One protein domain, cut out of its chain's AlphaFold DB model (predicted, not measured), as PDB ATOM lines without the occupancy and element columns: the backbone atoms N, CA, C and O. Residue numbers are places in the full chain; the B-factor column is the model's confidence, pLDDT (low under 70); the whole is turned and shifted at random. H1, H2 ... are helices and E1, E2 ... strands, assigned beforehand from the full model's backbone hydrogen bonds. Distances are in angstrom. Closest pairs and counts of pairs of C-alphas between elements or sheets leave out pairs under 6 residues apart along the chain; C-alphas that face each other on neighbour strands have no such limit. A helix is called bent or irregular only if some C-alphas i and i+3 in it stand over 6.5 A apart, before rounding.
ATOM      1  N   THR A  10     -32.345 -10.170 -39.019       56.56
ATOM      2  CA  THR A  10     -32.549 -10.585 -37.615       56.56
ATOM      3  C   THR A  10     -32.107 -12.026 -37.312       56.56
ATOM      4  O   THR A  10     -31.702 -12.322 -36.189       56.56
ATOM      5  N   ASP A  11     -32.131 -12.908 -38.313       78.88
ATOM      6  CA  ASP A  11     -31.849 -14.341 -38.178       78.88
ATOM      7  C   ASP A  11     -30.338 -14.634 -38.021       78.88
ATOM      8  O   ASP A  11     -29.926 -15.476 -37.223       78.88
ATOM      9  N   LEU A  12     -29.468 -13.870 -38.698       85.38
ATOM     10  CA  LEU A  12     -28.012 -14.088 -38.665       85.38
ATOM     11  C   LEU A  12     -27.414 -13.828 -37.275       85.38
ATOM     12  O   LEU A  12     -26.564 -14.590 -36.790       85.38
ATOM     13  N   VAL A  13     -27.825 -12.730 -36.640       86.25
ATOM     14  CA  VAL A  13     -27.302 -12.320 -35.331       86.25
ATOM     15  C   VAL A  13     -27.729 -13.304 -34.244       86.25
ATOM     16  O   VAL A  13     -26.903 -13.678 -33.405       86.25
ATOM     17  N   GLU A  14     -28.987 -13.747 -34.272       86.50
ATOM     18  CA  GLU A  14     -29.541 -14.699 -33.308       86.50
ATOM     19  C   GLU A  14     -28.902 -16.085 -33.461       86.50
ATOM     20  O   GLU A  14     -28.326 -16.596 -32.499       86.50
ATOM     21  N   GLN A  15     -28.828 -16.625 -34.686       89.56
ATOM     22  CA  GLN A  15     -28.140 -17.895 -34.951       89.56
ATOM     23  C   GLN A  15     -26.665 -17.866 -34.529       89.56
ATOM     24  O   GLN A  15     -26.149 -18.822 -33.945       89.56
ATOM     25  N   THR A  16     -25.966 -16.757 -34.800       90.19
ATOM     26  CA  THR A  16     -24.566 -16.595 -34.382       90.19
ATOM     27  C   THR A  16     -24.443 -16.599 -32.864       90.19
ATOM     28  O   THR A  16     -23.505 -17.188 -32.319       90.19
ATOM     29  N   LYS A  17     -25.357 -15.915 -32.170       87.88
ATOM     30  CA  LYS A  17     -25.356 -15.834 -30.712       87.88
ATOM     31  C   LYS A  17     -25.548 -17.218 -30.098       87.88
ATOM     32  O   LYS A  17     -24.702 -17.617 -29.301       87.88
ATOM     33  N   ASP A  18     -26.561 -17.957 -30.530       88.50
ATOM     34  CA  ASP A  18     -26.864 -19.287 -29.999       88.50
ATOM     35  C   ASP A  18     -25.728 -20.282 -30.270       88.50
ATOM     36  O   ASP A  18     -25.312 -21.031 -29.383       88.50
ATOM     37  N   ALA A  19     -25.148 -20.253 -31.475       91.88
ATOM     38  CA  ALA A  19     -23.995 -21.085 -31.811       91.88
ATOM     39  C   ALA A  19     -22.776 -20.776 -30.921       91.88
ATOM     40  O   ALA A  19     -22.090 -21.690 -30.453       91.88
ATOM     41  N   LEU A  20     -22.506 -19.493 -30.658       90.25
ATOM     42  CA  LEU A  20     -21.391 -19.066 -29.810       90.25
ATOM     43  C   LEU A  20     -21.606 -19.373 -28.328       90.25
ATOM     44  O   LEU A  20     -20.639 -19.740 -27.659       90.25
ATOM     45  N   ASP A  21     -22.825 -19.221 -27.818       85.38
ATOM     46  CA  ASP A  21     -23.142 -19.495 -26.415       85.38
ATOM     47  C   ASP A  21     -23.017 -21.011 -26.138       85.38
ATOM     48  O   ASP A  21     -22.323 -21.414 -25.202       85.38
ATOM     49  N   ASN A  22     -23.508 -21.862 -27.047       88.00
ATOM     50  CA  ASN A  22     -23.282 -23.313 -26.991       88.00
ATOM     51  C   ASN A  22     -21.789 -23.687 -27.068       88.00
ATOM     52  O   ASN A  22     -21.300 -24.543 -26.323       88.00
ATOM     53  N   ALA A  23     -21.031 -23.040 -27.960       88.38
ATOM     54  CA  ALA A  23     -19.592 -23.267 -28.086       88.38
ATOM     55  C   ALA A  23     -18.821 -22.844 -26.825       88.38
ATOM     56  O   ALA A  23     -17.860 -23.511 -26.438       88.38
ATOM     57  N   LEU A  24     -19.237 -21.753 -26.178       82.94
ATOM     58  CA  LEU A  24     -18.659 -21.271 -24.925       82.94
ATOM     59  C   LEU A  24     -18.823 -22.309 -23.809       82.94
ATOM     60  O   LEU A  24     -17.848 -22.600 -23.111       82.94
ATOM     61  N   ASP A  25     -20.013 -22.889 -23.668       80.44
ATOM     62  CA  ASP A  25     -20.288 -23.903 -22.648       80.44
ATOM     63  C   ASP A  25     -19.500 -25.193 -22.899       80.44
ATOM     64  O   ASP A  25     -18.859 -25.717 -21.983       80.44
ATOM     65  N   LEU A  26     -19.429 -25.648 -24.154       84.06
ATOM     66  CA  LEU A  26     -18.596 -26.790 -24.546       84.06
ATOM     67  C   LEU A  26     -17.110 -26.552 -24.263       84.06
ATOM     68  O   LEU A  26     -16.420 -27.450 -23.769       84.06
ATOM     69  N   CYS A  27     -16.612 -25.352 -24.564       81.44
ATOM     70  CA  CYS A  27     -15.236 -24.964 -24.284       81.44
ATOM     71  C   CYS A  27     -14.933 -24.958 -22.783       81.44
ATOM     72  O   CYS A  27     -13.898 -25.491 -22.385       81.44
ATOM     73  N   LYS A  28     -15.831 -24.410 -21.955       76.88
ATOM     74  CA  LYS A  28     -15.682 -24.401 -20.491       76.88
ATOM     75  C   LYS A  28     -15.703 -25.812 -19.906       76.88
ATOM     76  O   LYS A  28     -14.855 -26.131 -19.081       76.88
ATOM     77  N   LEU A  29     -16.637 -26.654 -20.352       76.25
ATOM     78  CA  LEU A  29     -16.794 -28.018 -19.846       76.25
ATOM     79  C   LEU A  29     -15.568 -28.893 -20.145       76.25
ATOM     80  O   LEU A  29     -15.165 -29.699 -19.312       76.25
ATOM     81  N   ASN A  30     -14.971 -28.727 -21.328       75.81
ATOM     82  CA  ASN A  30     -13.897 -29.593 -21.825       75.81
ATOM     83  C   ASN A  30     -12.504 -28.940 -21.798       75.81
ATOM     84  O   ASN A  30     -11.558 -29.502 -22.350       75.81
ATOM     85  N   ASN A  31     -12.370 -27.752 -21.198       69.88
ATOM     86  CA  ASN A  31     -11.144 -26.945 -21.193       69.88
ATOM     87  C   ASN A  31     -10.534 -26.754 -22.606       69.88
ATOM     88  O   ASN A  31      -9.330 -26.908 -22.827       69.88
ATOM     89  N   LEU A  32     -11.386 -26.461 -23.595       79.56
ATOM     90  CA  LEU A  32     -10.994 -26.267 -24.997       79.56
ATOM     91  C   LEU A  32     -10.896 -24.783 -25.343       79.56
ATOM     92  O   LEU A  32     -11.692 -23.965 -24.886       79.56
ATOM     93  N   ARG A  33      -9.994 -24.436 -26.264       82.38
ATOM     94  CA  ARG A  33      -9.941 -23.082 -26.844       82.38
ATOM     95  C   ARG A  33     -10.852 -22.972 -28.054       82.38
ATOM     96  O   ARG A  33     -10.914 -23.894 -28.857       82.38
ATOM     97  N   LEU A  34     -11.452 -21.812 -28.280       85.81
ATOM     98  CA  LEU A  34     -12.220 -21.548 -29.493       85.81
ATOM     99  C   LEU A  34     -11.352 -20.806 -30.508       85.81
ATOM    100  O   LEU A  34     -10.960 -19.657 -30.293       85.81
ATOM    101  N   THR A  35     -11.036 -21.455 -31.627       86.75
ATOM    102  CA  THR A  35     -10.182 -20.883 -32.679       86.75
ATOM    103  C   THR A  35     -10.769 -21.136 -34.060       86.75
ATOM    104  O   THR A  35     -11.598 -22.014 -34.227       86.75
ATOM    105  N   VAL A  36     -10.322 -20.412 -35.091       86.38
ATOM    106  CA  VAL A  36     -10.842 -20.636 -36.455       86.38
ATOM    107  C   VAL A  36     -10.530 -22.047 -36.969       86.38
ATOM    108  O   VAL A  36     -11.350 -22.641 -37.656       86.38
ATOM    109  N   ARG A  37      -9.379 -22.629 -36.610       81.06
ATOM    110  CA  ARG A  37      -8.953 -23.948 -37.107       81.06
ATOM    111  C   ARG A  37      -9.101 -25.030 -36.046       81.06
ATOM    112  O   ARG A  37      -8.792 -24.797 -34.883       81.06
ATOM    113  N   LYS A  38      -9.481 -26.230 -36.475       81.12
ATOM    114  CA  LYS A  38      -9.507 -27.410 -35.612       81.12
ATOM    115  C   LYS A  38      -8.092 -27.793 -35.175       81.12
ATOM    116  O   LYS A  38      -7.167 -27.810 -35.987       81.12
ATOM    117  N   SER A  39      -7.923 -28.103 -33.894       81.25
ATOM    118  CA  SER A  39      -6.725 -28.766 -33.369       81.25
ATOM    119  C   SER A  39      -7.097 -29.601 -32.143       81.25
ATOM    120  O   SER A  39      -8.200 -29.456 -31.626       81.25
ATOM    121  N   LYS A  40      -6.193 -30.469 -31.668       75.06
ATOM    122  CA  LYS A  40      -6.469 -31.433 -30.584       75.06
ATOM    123  C   LYS A  40      -7.074 -30.801 -29.316       75.06
ATOM    124  O   LYS A  40      -7.881 -31.448 -28.665       75.06
ATOM    125  N   ASN A  41      -6.726 -29.550 -29.006       79.12
ATOM    126  CA  ASN A  41      -7.188 -28.841 -27.804       79.12
ATOM    127  C   ASN A  41      -8.070 -27.622 -28.136       79.12
ATOM    128  O   ASN A  41      -8.226 -26.723 -27.305       79.12
ATOM    129  N   ASN A  42      -8.607 -27.551 -29.362       85.62
ATOM    130  CA  ASN A  42      -9.411 -26.419 -29.802       85.62
ATOM    131  C   ASN A  42     -10.720 -26.862 -30.467       85.62
ATOM    132  O   ASN A  42     -10.708 -27.684 -31.382       85.62
ATOM    133  N   LEU A  43     -11.809 -26.192 -30.102       89.56
ATOM    134  CA  LEU A  43     -13.051 -26.167 -30.860       89.56
ATOM    135  C   LEU A  43     -12.903 -25.210 -32.056       89.56
ATOM    136  O   LEU A  43     -12.332 -24.117 -31.931       89.56
ATOM    137  N   SER A  44     -13.373 -25.627 -33.235       93.19
ATOM    138  CA  SER A  44     -13.264 -24.835 -34.461       93.19
ATOM    139  C   SER A  44     -14.485 -23.940 -34.658       93.19
ATOM    140  O   SER A  44     -15.600 -24.434 -34.746       93.19
ATOM    141  N   LEU A  45     -14.277 -22.634 -34.842       93.88
ATOM    142  CA  LEU A  45     -15.349 -21.708 -35.236       93.88
ATOM    143  C   LEU A  45     -15.958 -22.046 -36.601       93.88
ATOM    144  O   LEU A  45     -17.105 -21.703 -36.846       93.88
ATOM    145  N   VAL A  46     -15.204 -22.700 -37.491       92.81
ATOM    146  CA  VAL A  46     -15.746 -23.159 -38.779       92.81
ATOM    147  C   VAL A  46     -16.808 -24.235 -38.555       92.81
ATOM    148  O   VAL A  46     -17.836 -24.192 -39.216       92.81
ATOM    149  N   GLU A  47     -16.584 -25.147 -37.605       92.19
ATOM    150  CA  GLU A  47     -17.546 -26.195 -37.232       92.19
ATOM    151  C   GLU A  47     -18.726 -25.606 -36.448       92.19
ATOM    152  O   GLU A  47     -19.876 -25.917 -36.733       92.19
ATOM    153  N   VAL A  48     -18.455 -24.688 -35.511       93.88
ATOM    154  CA  VAL A  48     -19.500 -23.990 -34.737       93.88
ATOM    155  C   VAL A  48     -20.467 -23.233 -35.650       93.88
ATOM    156  O   VAL A  48     -21.664 -23.207 -35.391       93.88
ATOM    157  N   PHE A  49     -19.963 -22.641 -36.734       94.56
ATOM    158  CA  PHE A  49     -20.767 -21.879 -37.688       94.56
ATOM    159  C   PHE A  49     -21.133 -22.648 -38.956       94.56
ATOM    160  O   PHE A  49     -21.520 -22.033 -39.949       94.56
ATOM    161  N   GLU A  50     -21.029 -23.979 -38.947       90.50
ATOM    162  CA  GLU A  50     -21.425 -24.793 -40.099       90.50
ATOM    163  C   GLU A  50     -22.924 -24.657 -40.408       90.50
ATOM    164  O   GLU A  50     -23.307 -24.764 -41.568       90.50
ATOM    165  N   LEU A  51     -23.747 -24.365 -39.396       89.12
ATOM    166  CA  LEU A  51     -25.203 -24.228 -39.523       89.12
ATOM    167  C   LEU A  51     -25.703 -22.776 -39.524       89.12
ATOM    168  O   LEU A  51     -26.896 -22.560 -39.696       89.12
ATOM    169  N   VAL A  52     -24.819 -21.790 -39.344       91.69
ATOM    170  CA  VAL A  52     -25.207 -20.370 -39.368       91.69
ATOM    171  C   VAL A  52     -25.281 -19.911 -40.818       91.69
ATOM    172  O   VAL A  52     -24.243 -19.748 -41.474       91.69
ATOM    173  N   MET A  53     -26.499 -19.742 -41.322       89.75
ATOM    174  CA  MET A  53     -26.751 -19.459 -42.733       89.75
ATOM    175  C   MET A  53     -26.466 -17.996 -43.067       89.75
ATOM    176  O   MET A  53     -26.777 -17.085 -42.306       89.75
ATOM    177  N   LEU A  54     -25.855 -17.775 -44.227       90.06
ATOM    178  CA  LEU A  54     -25.770 -16.467 -44.861       90.06
ATOM    179  C   LEU A  54     -26.770 -16.427 -46.016       90.06
ATOM    180  O   LEU A  54     -26.992 -17.450 -46.669       90.06
ATOM    181  N   ASP A  55     -27.325 -15.251 -46.301       88.25
ATOM    182  CA  ASP A  55     -28.268 -15.080 -47.405       88.25
ATOM    183  C   ASP A  55     -27.604 -15.434 -48.747       88.25
ATOM    184  O   ASP A  55     -26.757 -14.710 -49.280       88.25
ATOM    185  N   TYR A  56     -27.960 -16.602 -49.284       85.94
ATOM    186  CA  TYR A  56     -27.406 -17.098 -50.537       85.94
ATOM    187  C   TYR A  56     -27.795 -16.212 -51.718       85.94
ATOM    188  O   TYR A  56     -26.951 -15.971 -52.580       85.94
ATOM    189  N   SER A  57     -29.041 -15.732 -51.761       84.94
ATOM    190  CA  SER A  57     -29.556 -14.914 -52.860       84.94
ATOM    191  C   SER A  57     -28.758 -13.621 -52.963       84.94
ATOM    192  O   SER A  57     -28.258 -13.294 -54.041       84.94
ATOM    193  N   PHE A  58     -28.521 -12.972 -51.823       87.00
ATOM    194  CA  PHE A  58     -27.707 -11.766 -51.757       87.00
ATOM    195  C   PHE A  58     -26.242 -12.027 -52.124       87.00
ATOM    196  O   PHE A  58     -25.678 -11.347 -52.981       87.00
ATOM    197  N   PHE A  59     -25.610 -13.064 -51.558       88.38
ATOM    198  CA  PHE A  59     -24.227 -13.417 -51.914       88.38
ATOM    199  C   PHE A  59     -24.074 -13.792 -53.398       88.38
ATOM    200  O   PHE A  59     -23.021 -13.542 -53.989       88.38
ATOM    201  N   ASN A  60     -25.105 -14.381 -54.002       86.75
ATOM    202  CA  ASN A  60     -25.138 -14.695 -55.424       86.75
ATOM    203  C   ASN A  60     -25.253 -13.424 -56.281       86.75
ATOM    204  O   ASN A  60     -24.540 -13.296 -57.276       86.75
ATOM    205  N   GLU A  61     -26.067 -12.449 -55.872       87.50
ATOM    206  CA  GLU A  61     -26.176 -11.146 -56.540       87.50
ATOM    207  C   GLU A  61     -24.838 -10.391 -56.569       87.50
ATOM    208  O   GLU A  61     -24.437  -9.823 -57.590       87.50
ATOM    209  N   ILE A  62     -24.082 -10.456 -55.473       90.19
ATOM    210  CA  ILE A  62     -22.783  -9.785 -55.350       90.19
ATOM    211  C   ILE A  62     -21.597 -10.676 -55.758       90.19
ATOM    212  O   ILE A  62     -20.450 -10.369 -55.417       90.19
ATOM    213  N   GLU A  63     -21.820 -11.764 -56.512       89.94
ATOM    214  CA  GLU A  63     -20.780 -12.733 -56.901       89.94
ATOM    215  C   GLU A  63     -19.523 -12.055 -57.474       89.94
ATOM    216  O   GLU A  63     -18.386 -12.433 -57.165       89.94
ATOM    217  N   TYR A  64     -19.702 -11.042 -58.321       88.94
ATOM    218  CA  TYR A  64     -18.585 -10.346 -58.954       88.94
ATOM    219  C   TYR A  64     -17.682  -9.641 -57.921       88.94
ATOM    220  O   TYR A  64     -16.459  -9.621 -58.090       88.94
ATOM    221  N   LEU A  65     -18.252  -9.124 -56.822       90.75
ATOM    222  CA  LEU A  65     -17.490  -8.602 -55.686       90.75
ATOM    223  C   LEU A  65     -16.823  -9.742 -54.924       90.75
ATOM    224  O   LEU A  65     -15.644  -9.645 -54.589       90.75
ATOM    225  N   LEU A  66     -17.515 -10.861 -54.706       90.06
ATOM    226  CA  LEU A  66     -16.924 -12.026 -54.043       90.06
ATOM    227  C   LEU A  66     -15.678 -12.535 -54.782       90.06
ATOM    228  O   LEU A  66     -14.679 -12.867 -54.137       90.06
ATOM    229  N   ARG A  67     -15.670 -12.521 -56.124       89.62
ATOM    230  CA  ARG A  67     -14.489 -12.870 -56.941       89.62
ATOM    231  C   ARG A  67     -13.286 -11.969 -56.645       89.62
ATOM    232  O   ARG A  67     -12.174 -12.484 -56.506       89.62
ATOM    233  N   LYS A  68     -13.492 -10.657 -56.464       91.50
ATOM    234  CA  LYS A  68     -12.433  -9.696 -56.074       91.50
ATOM    235  C   LYS A  68     -11.748 -10.107 -54.766       91.50
ATOM    236  O   LYS A  68     -10.531  -9.977 -54.639       91.50
ATOM    237  N   TYR A  69     -12.508 -10.662 -53.821       90.44
ATOM    238  CA  TYR A  69     -12.013 -11.098 -52.509       90.44
ATOM    239  C   TYR A  69     -11.697 -12.598 -52.417       90.44
ATOM    240  O   TYR A  69     -11.379 -13.088 -51.334       90.44
ATOM    241  N   LYS A  70     -11.718 -13.324 -53.545       89.19
ATOM    242  CA  LYS A  70     -11.485 -14.778 -53.626       89.19
ATOM    243  C   LYS A  70     -12.501 -15.612 -52.827       89.19
ATOM    244  O   LYS A  70     -12.167 -16.688 -52.329       89.19
ATOM    245  N   LEU A  71     -13.732 -15.115 -52.706       88.69
ATOM    246  CA  LEU A  71     -14.847 -15.739 -51.989       88.69
ATOM    247  C   LEU A  71     -15.828 -16.485 -52.906       88.69
ATOM    248  O   LEU A  71     -16.799 -17.047 -52.415       88.69
ATOM    249  N   GLN A  72     -15.581 -16.569 -54.218       85.06
ATOM    250  CA  GLN A  72     -16.520 -17.187 -55.171       85.06
ATOM    251  C   GLN A  72     -16.860 -18.655 -54.859       85.06
ATOM    252  O   GLN A  72     -17.902 -19.165 -55.260       85.06
ATOM    253  N   ARG A  73     -15.997 -19.342 -54.098       83.81
ATOM    254  CA  ARG A  73     -16.242 -20.718 -53.647       83.81
ATOM    255  C   ARG A  73     -17.431 -20.838 -52.691       83.81
ATOM    256  O   ARG A  73     -17.971 -21.929 -52.582       83.81
ATOM    257  N   MET A  74     -17.850 -19.750 -52.037       82.69
ATOM    258  CA  MET A  74     -18.997 -19.752 -51.119       82.69
ATOM    259  C   MET A  74     -20.316 -20.079 -51.809       82.69
ATOM    260  O   MET A  74     -21.163 -20.740 -51.225       82.69
ATOM    261  N   ILE A  75     -20.466 -19.631 -53.050       79.00
ATOM    262  CA  ILE A  75     -21.703 -19.763 -53.826       79.00
ATOM    263  C   ILE A  75     -21.636 -20.908 -54.849       79.00
ATOM    264  O   ILE A  75     -22.634 -21.229 -55.488       79.00
ATOM    265  N   SER A  76     -20.463 -21.545 -54.998       70.31
ATOM    266  CA  SER A  76     -20.231 -22.630 -55.966       70.31
ATOM    267  C   SER A  76     -20.952 -23.930 -55.592       70.31
ATOM    268  O   SER A  76     -21.303 -24.711 -56.471       70.31
ATOM    269  N   SER A  77     -21.192 -24.170 -54.299       61.41
ATOM    270  CA  SER A  77     -22.080 -25.229 -53.819       61.41
ATOM    271  C   SER A  77     -23.408 -24.593 -53.421       61.41
ATOM    272  O   SER A  77     -23.478 -23.954 -52.371       61.41
ATOM    273  N   LYS A  78     -24.454 -24.772 -54.236       56.88
ATOM    274  CA  LYS A  78     -25.817 -24.246 -54.006       56.88
ATOM    275  C   LYS A  78     -26.420 -24.577 -52.627       56.88
ATOM    276  O   LYS A  78     -27.445 -24.017 -52.271       56.88
ATOM    277  N   GLU A  79     -25.806 -25.476 -51.862       57.25
ATOM    278  CA  GLU A  79     -26.379 -26.044 -50.642       57.25
ATOM    279  C   GLU A  79     -25.865 -25.438 -49.326       57.25
ATOM    280  O   GLU A  79     -26.489 -25.677 -48.299       57.25
ATOM    281  N   ARG A  80     -24.749 -24.682 -49.290       67.50
ATOM    282  CA  ARG A  80     -24.171 -24.198 -48.009       67.50
ATOM    283  C   ARG A  80     -23.454 -22.844 -48.124       67.50
ATOM    284  O   ARG A  80     -22.224 -22.787 -48.150       67.50
ATOM    285  N   CYS A  81     -24.206 -21.741 -48.156       87.62
ATOM    286  CA  CYS A  81     -23.652 -20.410 -47.877       87.62
ATOM    287  C   CYS A  81     -23.763 -20.152 -46.374       87.62
ATOM    288  O   CYS A  81     -24.832 -19.823 -45.878       87.62
ATOM    289  N   THR A  82     -22.679 -20.383 -45.637       91.75
ATOM    290  CA  THR A  82     -22.674 -20.304 -44.168       91.75
ATOM    291  C   THR A  82     -21.544 -19.416 -43.674       91.75
ATOM    292  O   THR A  82     -20.530 -19.213 -44.359       91.75
ATOM    293  N   LEU A  83     -21.678 -18.911 -42.449       92.94
ATOM    294  CA  LEU A  83     -20.618 -18.161 -41.783       92.94
ATOM    295  C   LEU A  83     -19.367 -19.035 -41.582       92.94
ATOM    296  O   LEU A  83     -18.240 -18.547 -41.721       92.94
ATOM    297  N   GLY A  84     -19.541 -20.342 -41.359       92.19
ATOM    298  CA  GLY A  84     -18.452 -21.319 -41.348       92.19
ATOM    299  C   GLY A  84     -17.676 -21.343 -42.669       92.19
ATOM    300  O   GLY A  84     -16.443 -21.263 -42.662       92.19
ATOM    301  N   ASN A  85     -18.375 -21.348 -43.810       90.81
ATOM    302  CA  ASN A  85     -17.755 -21.312 -45.139       90.81
ATOM    303  C   ASN A  85     -17.009 -19.996 -45.394       90.81
ATOM    304  O   ASN A  85     -15.871 -20.015 -45.875       90.81
ATOM    305  N   PHE A  86     -17.603 -18.863 -45.008       92.81
ATOM    306  CA  PHE A  86     -16.945 -17.555 -45.065       92.81
ATOM    307  C   PHE A  86     -15.631 -17.559 -44.265       92.81
ATOM    308  O   PHE A  86     -14.565 -17.198 -44.780       92.81
ATOM    309  N   LEU A  87     -15.664 -18.055 -43.023       93.06
ATOM    310  CA  LEU A  87     -14.478 -18.152 -42.171       93.06
ATOM    311  C   LEU A  87     -13.425 -19.123 -42.705       93.06
ATOM    312  O   LEU A  87     -12.228 -18.827 -42.595       93.06
ATOM    313  N   SER A  88     -13.832 -20.257 -43.279       90.88
ATOM    314  CA  SER A  88     -12.899 -21.259 -43.809       90.88
ATOM    315  C   SER A  88     -12.042 -20.667 -44.936       90.88
ATOM    316  O   SER A  88     -10.817 -20.843 -44.950       90.88
ATOM    317  N   ILE A  89     -12.656 -19.865 -45.815       91.00
ATOM    318  CA  ILE A  89     -11.975 -19.199 -46.929       91.00
ATOM    319  C   ILE A  89     -11.112 -18.041 -46.422       91.00
ATOM    320  O   ILE A  89      -9.956 -17.899 -46.836       91.00
ATOM    321  N   CYS A  90     -11.619 -17.239 -45.482       90.88
ATOM    322  CA  CYS A  90     -10.865 -16.127 -44.907       90.88
ATOM    323  C   CYS A  90      -9.710 -16.575 -43.995       90.88
ATOM    324  O   CYS A  90      -8.765 -15.806 -43.795       90.88
ATOM    325  N   ARG A  91      -9.743 -17.803 -43.462       88.25
ATOM    326  CA  ARG A  91      -8.724 -18.456 -42.610       88.25
ATOM    327  C   ARG A  91      -8.473 -17.826 -41.233       88.25
ATOM    328  O   ARG A  91      -7.767 -18.441 -40.430       88.25
ATOM    329  N   SER A  92      -8.985 -16.628 -40.951       89.25
ATOM    330  CA  SER A  92      -8.911 -15.962 -39.644       89.25
ATOM    331  C   SER A  92     -10.041 -14.943 -39.461       89.25
ATOM    332  O   SER A  92     -10.490 -14.341 -40.437       89.25
ATOM    333  N   LEU A  93     -10.443 -14.689 -38.208       88.94
ATOM    334  CA  LEU A  93     -11.448 -13.670 -37.862       88.94
ATOM    335  C   LEU A  93     -11.018 -12.259 -38.292       88.94
ATOM    336  O   LEU A  93     -11.823 -11.494 -38.811       88.94
ATOM    337  N   THR A  94      -9.733 -11.922 -38.142       85.44
ATOM    338  CA  THR A  94      -9.192 -10.622 -38.570       85.44
ATOM    339  C   THR A  94      -9.337 -10.422 -40.075       85.44
ATOM    340  O   THR A  94      -9.728  -9.346 -40.525       85.44
ATOM    341  N   ASN A  95      -9.019 -11.452 -40.866       88.25
ATOM    342  CA  ASN A  95      -9.145 -11.361 -42.314       88.25
ATOM    343  C   ASN A  95     -10.616 -11.339 -42.742       88.25
ATOM    344  O   ASN A  95     -10.973 -10.527 -43.586       88.25
ATOM    345  N   ALA A  96     -11.459 -12.163 -42.116       93.50
ATOM    346  CA  ALA A  96     -12.903 -12.183 -42.334       93.50
ATOM    347  C   ALA A  96     -13.526 -10.798 -42.106       93.50
ATOM    348  O   ALA A  96     -14.186 -10.265 -42.993       93.50
ATOM    349  N   LYS A  97     -13.208 -10.153 -40.974       91.25
ATOM    350  CA  LYS A  97     -13.680  -8.799 -40.656       91.25
ATOM    351  C   LYS A  97     -13.192  -7.763 -41.667       91.25
ATOM    352  O   LYS A  97     -13.960  -6.914 -42.104       91.25
ATOM    353  N   ARG A  98     -11.915  -7.828 -42.059       90.38
ATOM    354  CA  ARG A  98     -11.349  -6.923 -43.073       90.38
ATOM    355  C   ARG A  98     -12.070  -7.066 -44.414       90.38
ATOM    356  O   ARG A  98     -12.357  -6.056 -45.049       90.38
ATOM    357  N   VAL A  99     -12.341  -8.297 -44.842       93.56
ATOM    358  CA  VAL A  99     -13.068  -8.575 -46.086       93.56
ATOM    359  C   VAL A  99     -14.514  -8.087 -45.998       93.56
ATOM    360  O   VAL A  99     -14.934  -7.375 -46.900       93.56
ATOM    361  N   ALA A 100     -15.228  -8.356 -44.900       92.94
ATOM    362  CA  ALA A 100     -16.589  -7.856 -44.679       92.94
ATOM    363  C   ALA A 100     -16.659  -6.316 -44.707       92.94
ATOM    364  O   ALA A 100     -17.483  -5.751 -45.417       92.94
ATOM    365  N   LEU A 101     -15.724  -5.628 -44.041       90.56
ATOM    366  CA  LEU A 101     -15.603  -4.164 -44.105       90.56
ATOM    367  C   LEU A 101     -15.345  -3.653 -45.527       90.56
ATOM    368  O   LEU A 101     -15.848  -2.602 -45.911       90.56
ATOM    369  N   SER A 102     -14.542  -4.383 -46.301       92.69
ATOM    370  CA  SER A 102     -14.201  -3.989 -47.669       92.69
ATOM    371  C   SER A 102     -15.387  -4.191 -48.616       92.69
ATOM    372  O   SER A 102     -15.651  -3.320 -49.437       92.69
ATOM    373  N   LEU A 103     -16.127  -5.294 -48.457       93.62
ATOM    374  CA  LEU A 103     -17.372  -5.568 -49.175       93.62
ATOM    375  C   LEU A 103     -18.431  -4.512 -48.868       93.62
ATOM    376  O   LEU A 103     -18.973  -3.919 -49.790       93.62
ATOM    377  N   ARG A 104     -18.634  -4.187 -47.589       92.56
ATOM    378  CA  ARG A 104     -19.541  -3.119 -47.161       92.56
ATOM    379  C   ARG A 104     -19.248  -1.780 -47.846       92.56
ATOM    380  O   ARG A 104     -20.158  -1.103 -48.314       92.56
ATOM    381  N   LEU A 105     -17.974  -1.381 -47.898       90.94
ATOM    382  CA  LEU A 105     -17.561  -0.138 -48.558       90.94
ATOM    383  C   LEU A 105     -17.781  -0.193 -50.073       90.94
ATOM    384  O   LEU A 105     -18.242   0.787 -50.652       90.94
ATOM    385  N   ASP A 106     -17.468  -1.322 -50.710       93.25
ATOM    386  CA  ASP A 106     -17.690  -1.516 -52.144       93.25
ATOM    387  C   ASP A 106     -19.183  -1.465 -52.509       93.25
ATOM    388  O   ASP A 106     -19.520  -0.842 -53.513       93.25
ATOM    389  N   LEU A 107     -20.062  -2.064 -51.696       92.44
ATOM    390  CA  LEU A 107     -21.519  -2.010 -51.875       92.44
ATOM    391  C   LEU A 107     -22.030  -0.576 -51.765       92.44
ATOM    392  O   LEU A 107     -22.671  -0.067 -52.684       92.44
ATOM    393  N   LYS A 108     -21.635   0.129 -50.699       91.88
ATOM    394  CA  LYS A 108     -21.996   1.535 -50.507       91.88
ATOM    395  C   LYS A 108     -21.553   2.414 -51.681       91.88
ATOM    396  O   LYS A 108     -22.317   3.244 -52.157       91.88
ATOM    397  N   ASN A 109     -20.328   2.226 -52.172       92.00
ATOM    398  CA  ASN A 109     -19.796   2.998 -53.301       92.00
ATOM    399  C   ASN A 109     -20.500   2.696 -54.632       92.00
ATOM    400  O   ASN A 109     -20.381   3.478 -55.573       92.00
ATOM    401  N   ARG A 110     -21.189   1.557 -54.729       92.00
ATOM    402  CA  ARG A 110     -21.920   1.122 -55.922       92.00
ATOM    403  C   ARG A 110     -23.412   1.441 -55.870       92.00
ATOM    404  O   ARG A 110     -24.088   1.187 -56.857       92.00
ATOM    405  N   GLY A 111     -23.889   2.037 -54.775       90.00
ATOM    406  CA  GLY A 111     -25.272   2.488 -54.637       90.00
ATOM    407  C   GLY A 111     -26.269   1.386 -54.277       90.00
ATOM    408  O   GLY A 111     -27.440   1.544 -54.595       90.00
ATOM    409  N   TYR A 112     -25.809   0.301 -53.646       90.94
ATOM    410  CA  TYR A 112     -26.692  -0.699 -53.030       90.94
ATOM    411  C   TYR A 112     -27.528  -0.064 -51.904       90.94
ATOM    412  O   TYR A 112     -27.107   0.937 -51.306       90.94
ATOM    413  N   GLU A 113     -28.699  -0.635 -51.629       87.31
ATOM    414  CA  GLU A 113     -29.657  -0.141 -50.640       87.31
ATOM    415  C   GLU A 113     -29.100  -0.227 -49.207       87.31
ATOM    416  O   GLU A 113     -28.155  -0.968 -48.912       87.31
ATOM    417  N   GLU A 114     -29.667   0.562 -48.285       84.38
ATOM    418  CA  GLU A 114     -29.189   0.603 -46.895       84.38
ATOM    419  C   GLU A 114     -29.298  -0.758 -46.200       84.38
ATOM    420  O   GLU A 114     -28.393  -1.106 -45.442       84.38
ATOM    421  N   ASP A 115     -30.324  -1.551 -46.513       83.38
ATOM    422  CA  ASP A 115     -30.529  -2.887 -45.943       83.38
ATOM    423  C   ASP A 115     -29.427  -3.871 -46.383       83.38
ATOM    424  O   ASP A 115     -28.897  -4.642 -45.580       83.38
ATOM    425  N   GLU A 116     -28.988  -3.786 -47.641       84.56
ATOM    426  CA  GLU A 116     -27.916  -4.614 -48.209       84.56
ATOM    427  C   GLU A 116     -26.544  -4.262 -47.618       84.56
ATOM    428  O   GLU A 116     -25.708  -5.127 -47.332       84.56
ATOM    429  N   VAL A 117     -26.302  -2.967 -47.399       86.69
ATOM    430  CA  VAL A 117     -25.110  -2.486 -46.690       86.69
ATOM    431  C   VAL A 117     -25.175  -2.879 -45.208       86.69
ATOM    432  O   VAL A 117     -24.158  -3.296 -44.642       86.69
ATOM    433  N   GLY A 118     -26.361  -2.785 -44.601       84.69
ATOM    434  CA  GLY A 118     -26.654  -3.122 -43.209       84.69
ATOM    435  C   GLY A 118     -26.427  -4.598 -42.889       84.69
ATOM    436  O   GLY A 118     -25.854  -4.918 -41.849       84.69
ATOM    437  N   TYR A 119     -26.717  -5.498 -43.830       89.25
ATOM    438  CA  TYR A 119     -26.410  -6.924 -43.691       89.25
ATOM    439  C   TYR A 119     -24.915  -7.182 -43.410       89.25
ATOM    440  O   TYR A 119     -24.535  -8.027 -42.593       89.25
ATOM    441  N   PHE A 120     -24.014  -6.420 -44.042       89.81
ATOM    442  CA  PHE A 120     -22.583  -6.531 -43.747       89.81
ATOM    443  C   PHE A 120     -22.192  -5.911 -42.402       89.81
ATOM    444  O   PHE A 120     -21.215  -6.374 -41.806       89.81
ATOM    445  N   ASP A 121     -22.924  -4.911 -41.907       85.06
ATOM    446  CA  ASP A 121     -22.740  -4.396 -40.546       85.06
ATOM    447  C   ASP A 121     -23.070  -5.478 -39.501       85.06
ATOM    448  O   ASP A 121     -22.286  -5.695 -38.571       85.06
ATOM    449  N   GLU A 122     -24.134  -6.256 -39.709       87.75
ATOM    450  CA  GLU A 122     -24.478  -7.407 -38.865       87.75
ATOM    451  C   GLU A 122     -23.443  -8.537 -38.948       87.75
ATOM    452  O   GLU A 122     -23.024  -9.089 -37.924       87.75
ATOM    453  N   LEU A 123     -22.948  -8.856 -40.149       91.44
ATOM    454  CA  LEU A 123     -21.868  -9.830 -40.315       91.44
ATOM    455  C   LEU A 123     -20.597  -9.387 -39.569       91.44
ATOM    456  O   LEU A 123     -19.934 -10.198 -38.915       91.44
ATOM    457  N   ILE A 124     -20.243  -8.100 -39.635       88.88
ATOM    458  CA  ILE A 124     -19.107  -7.540 -38.890       88.88
ATOM    459  C   ILE A 124     -19.339  -7.680 -37.384       88.88
ATOM    460  O   ILE A 124     -18.425  -8.117 -36.678       88.88
ATOM    461  N   PHE A 125     -20.543  -7.369 -36.903       86.06
ATOM    462  CA  PHE A 125     -20.927  -7.537 -35.503       86.06
ATOM    463  C   PHE A 125     -20.769  -8.997 -35.037       86.06
ATOM    464  O   PHE A 125     -20.122  -9.267 -34.020       86.06
ATOM    465  N   CYS A 126     -21.249  -9.961 -35.823       90.44
ATOM    466  CA  CYS A 126     -21.108 -11.397 -35.566       90.44
ATOM    467  C   CYS A 126     -19.634 -11.838 -35.463       90.44
ATOM    468  O   CYS A 126     -19.237 -12.589 -34.560       90.44
ATOM    469  N   LEU A 127     -18.777 -11.324 -36.350       90.25
ATOM    470  CA  LEU A 127     -17.335 -11.589 -36.330       90.25
ATOM    471  C   LEU A 127     -16.644 -10.963 -35.108       90.25
ATOM    472  O   LEU A 127     -15.751 -11.581 -34.524       90.25
ATOM    473  N   GLU A 128     -17.043  -9.759 -34.693       82.19
ATOM    474  CA  GLU A 128     -16.543  -9.121 -33.469       82.19
ATOM    475  C   GLU A 128     -16.945  -9.898 -32.214       82.19
ATOM    476  O   GLU A 128     -16.098 -10.153 -31.349       82.19
ATOM    477  N   ARG A 129     -18.201 -10.353 -32.146       82.00
ATOM    478  CA  ARG A 129     -18.682 -11.221 -31.067       82.00
ATOM    479  C   ARG A 129     -17.855 -12.502 -30.990       82.00
ATOM    480  O   ARG A 129     -17.367 -12.847 -29.914       82.00
ATOM    481  N   SER A 130     -17.588 -13.135 -32.130       86.00
ATOM    482  CA  SER A 130     -16.734 -14.328 -32.220       86.00
ATOM    483  C   SER A 130     -15.322 -14.083 -31.677       86.00
ATOM    484  O   SER A 130     -14.789 -14.911 -30.943       86.00
ATOM    485  N   VAL A 131     -14.710 -12.926 -31.975       80.44
ATOM    486  CA  VAL A 131     -13.397 -12.548 -31.417       80.44
ATOM    487  C   VAL A 131     -13.452 -12.460 -29.892       80.44
ATOM    488  O   VAL A 131     -12.529 -12.923 -29.218       80.44
ATOM    489  N   ASN A 132     -14.515 -11.873 -29.343       72.31
ATOM    490  CA  ASN A 132     -14.677 -11.708 -27.902       72.31
ATOM    491  C   ASN A 132     -14.882 -13.056 -27.191       72.31
ATOM    492  O   ASN A 132     -14.194 -13.323 -26.206       72.31
ATOM    493  N   ILE A 133     -15.729 -13.939 -27.731       77.00
ATOM    494  CA  ILE A 133     -15.930 -15.294 -27.190       77.00
ATOM    495  C   ILE A 133     -14.654 -16.140 -27.316       77.00
ATOM    496  O   ILE A 133     -14.245 -16.801 -26.366       77.00
ATOM    497  N   SER A 134     -13.936 -16.070 -28.440       78.75
ATOM    498  CA  SER A 134     -12.643 -16.755 -28.576       78.75
ATOM    499  C   SER A 134     -11.614 -16.302 -27.539       78.75
ATOM    500  O   SER A 134     -10.805 -17.111 -27.082       78.75
ATOM    501  N   ARG A 135     -11.624 -15.020 -27.154       69.88
ATOM    502  CA  ARG A 135     -10.767 -14.490 -26.083       69.88
ATOM    503  C   ARG A 135     -11.200 -14.966 -24.700       69.88
ATOM    504  O   ARG A 135     -10.324 -15.174 -23.872       69.88
ATOM    505  N   LEU A 136     -12.501 -15.156 -24.477       65.44
ATOM    506  CA  LEU A 136     -13.069 -15.662 -23.223       65.44
ATOM    507  C   LEU A 136     -12.550 -17.049 -22.849       65.44
ATOM    508  O   LEU A 136     -12.213 -17.292 -21.700       65.44
ATOM    509  N   VAL A 137     -12.485 -17.948 -23.829       69.31
ATOM    510  CA  VAL A 137     -12.080 -19.348 -23.614       69.31
ATOM    511  C   VAL A 137     -10.598 -19.593 -23.894       69.31
ATOM    512  O   VAL A 137     -10.106 -20.715 -23.799       69.31
ATOM    513  N   SER A 138      -9.867 -18.558 -24.307       63.34
ATOM    514  CA  SER A 138      -8.423 -18.661 -24.462       63.34
ATOM    515  C   SER A 138      -7.768 -18.423 -23.101       63.34
ATOM    516  O   SER A 138      -7.995 -17.365 -22.516       63.34
TER     517      SER A 138
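What this domain is: This is residues 10 to 138 of the 417 residues of an uncharacterized protein of Pseudoalteromonas sp. MEBiC 03485 (UniProt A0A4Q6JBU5). Three long helices lie side by side in a row, H8 between H1 and H7, and the short helices H2 to H6 with their links form an irregular second layer over one side of that row. A small two-strand sheet, E1 and E2, sits at one end, near the last residues of H1 and H8. The printed part has 129 residues, with eight named helices and two named strands in the order H1 E1 E2 H2 H3 H4 H5 H6 H7 H8; the sheet, E1 beside E2, is parallel, and the class is mostly helix. The whole is compact, with a radius of gyration of the C-alphas of 14.6 A, and elongated, spanning 46 by 25 by 22 A.

How they stand to each other: E1, residues 33 to 35, and E2, residues 42 to 44, are parallel neighbours at 36 degrees, with N 43 and O 33 within hydrogen-bond range at 2.8 A and N 35 and O 43 at 3.0 A. The closest C-alphas of E1 and H8, residues 114 to 136, are those of Leu 34 and Ser 134, 4.9 A apart. H1, residues 10 to 30, touches H8 at a shallow tilt of 8 degrees, the same way, closest at the C-alphas of Val 13 and Cys 126, 6.3 A. H7, residues 93 to 110, forms a helical hairpin with H8, at a shallow tilt of 11 degrees, closest at the C-alphas of Arg 104 and Val 117, 5.6 A. H1 and H7 are apart. H6, residues 83 to 90, touches H7 only at the corner, about perpendicular at 84 degrees, closest at the C-alphas of Cys 90 and Ala 96, 5.1 A. H2, residues 45 to 48, touches H6, closest at the C-alphas of Val 46 and Gly 84, 4.2 A. H3, residues 56 to 61, and H5, residues 73 to 76, only just touch, with 3 pairs of C-alphas within 8 A, closest at Asn 60 and Ile 75, 6.3 A. H4, residues 63 to 68, is close to but not clearly touching H7, closest at the C-alphas of Leu 65 and Leu 103, 7.2 A. Every O i to N i+4 pair is within hydrogen-bond range in H3, H6 and H7, against 16 of 17 in H1, 1 of 2 in H4 and 18 of 19 in H8; H2 and H5 are too short for such a pair.

Where its parts are: E1 and E2 each measure 6.2 A, and C-alpha 33 is at (-9.941, -23.082, -26.844). H8 measures 32.9 A and ends with C-alpha 136 at (-13.069, -15.662, -23.223). H1 measures 31.0 A from C-alpha 10 at (-32.549, -10.585, -37.615), and H7 25.6 A. H6 measures 10.4 A, H4 8.9 A, H3 8.5 A, H5 5.0 A and H2 4.8 A.

The domain as a whole: The two C-alphas farthest apart, those of Asn 30 and Gly 111, are 47.3 A apart. The printed part has no cut, and no link is long. The mean pLDDT of the printed part is 85.5; residues 10, 31, 77 to 80 and 135 to 138 are under 70.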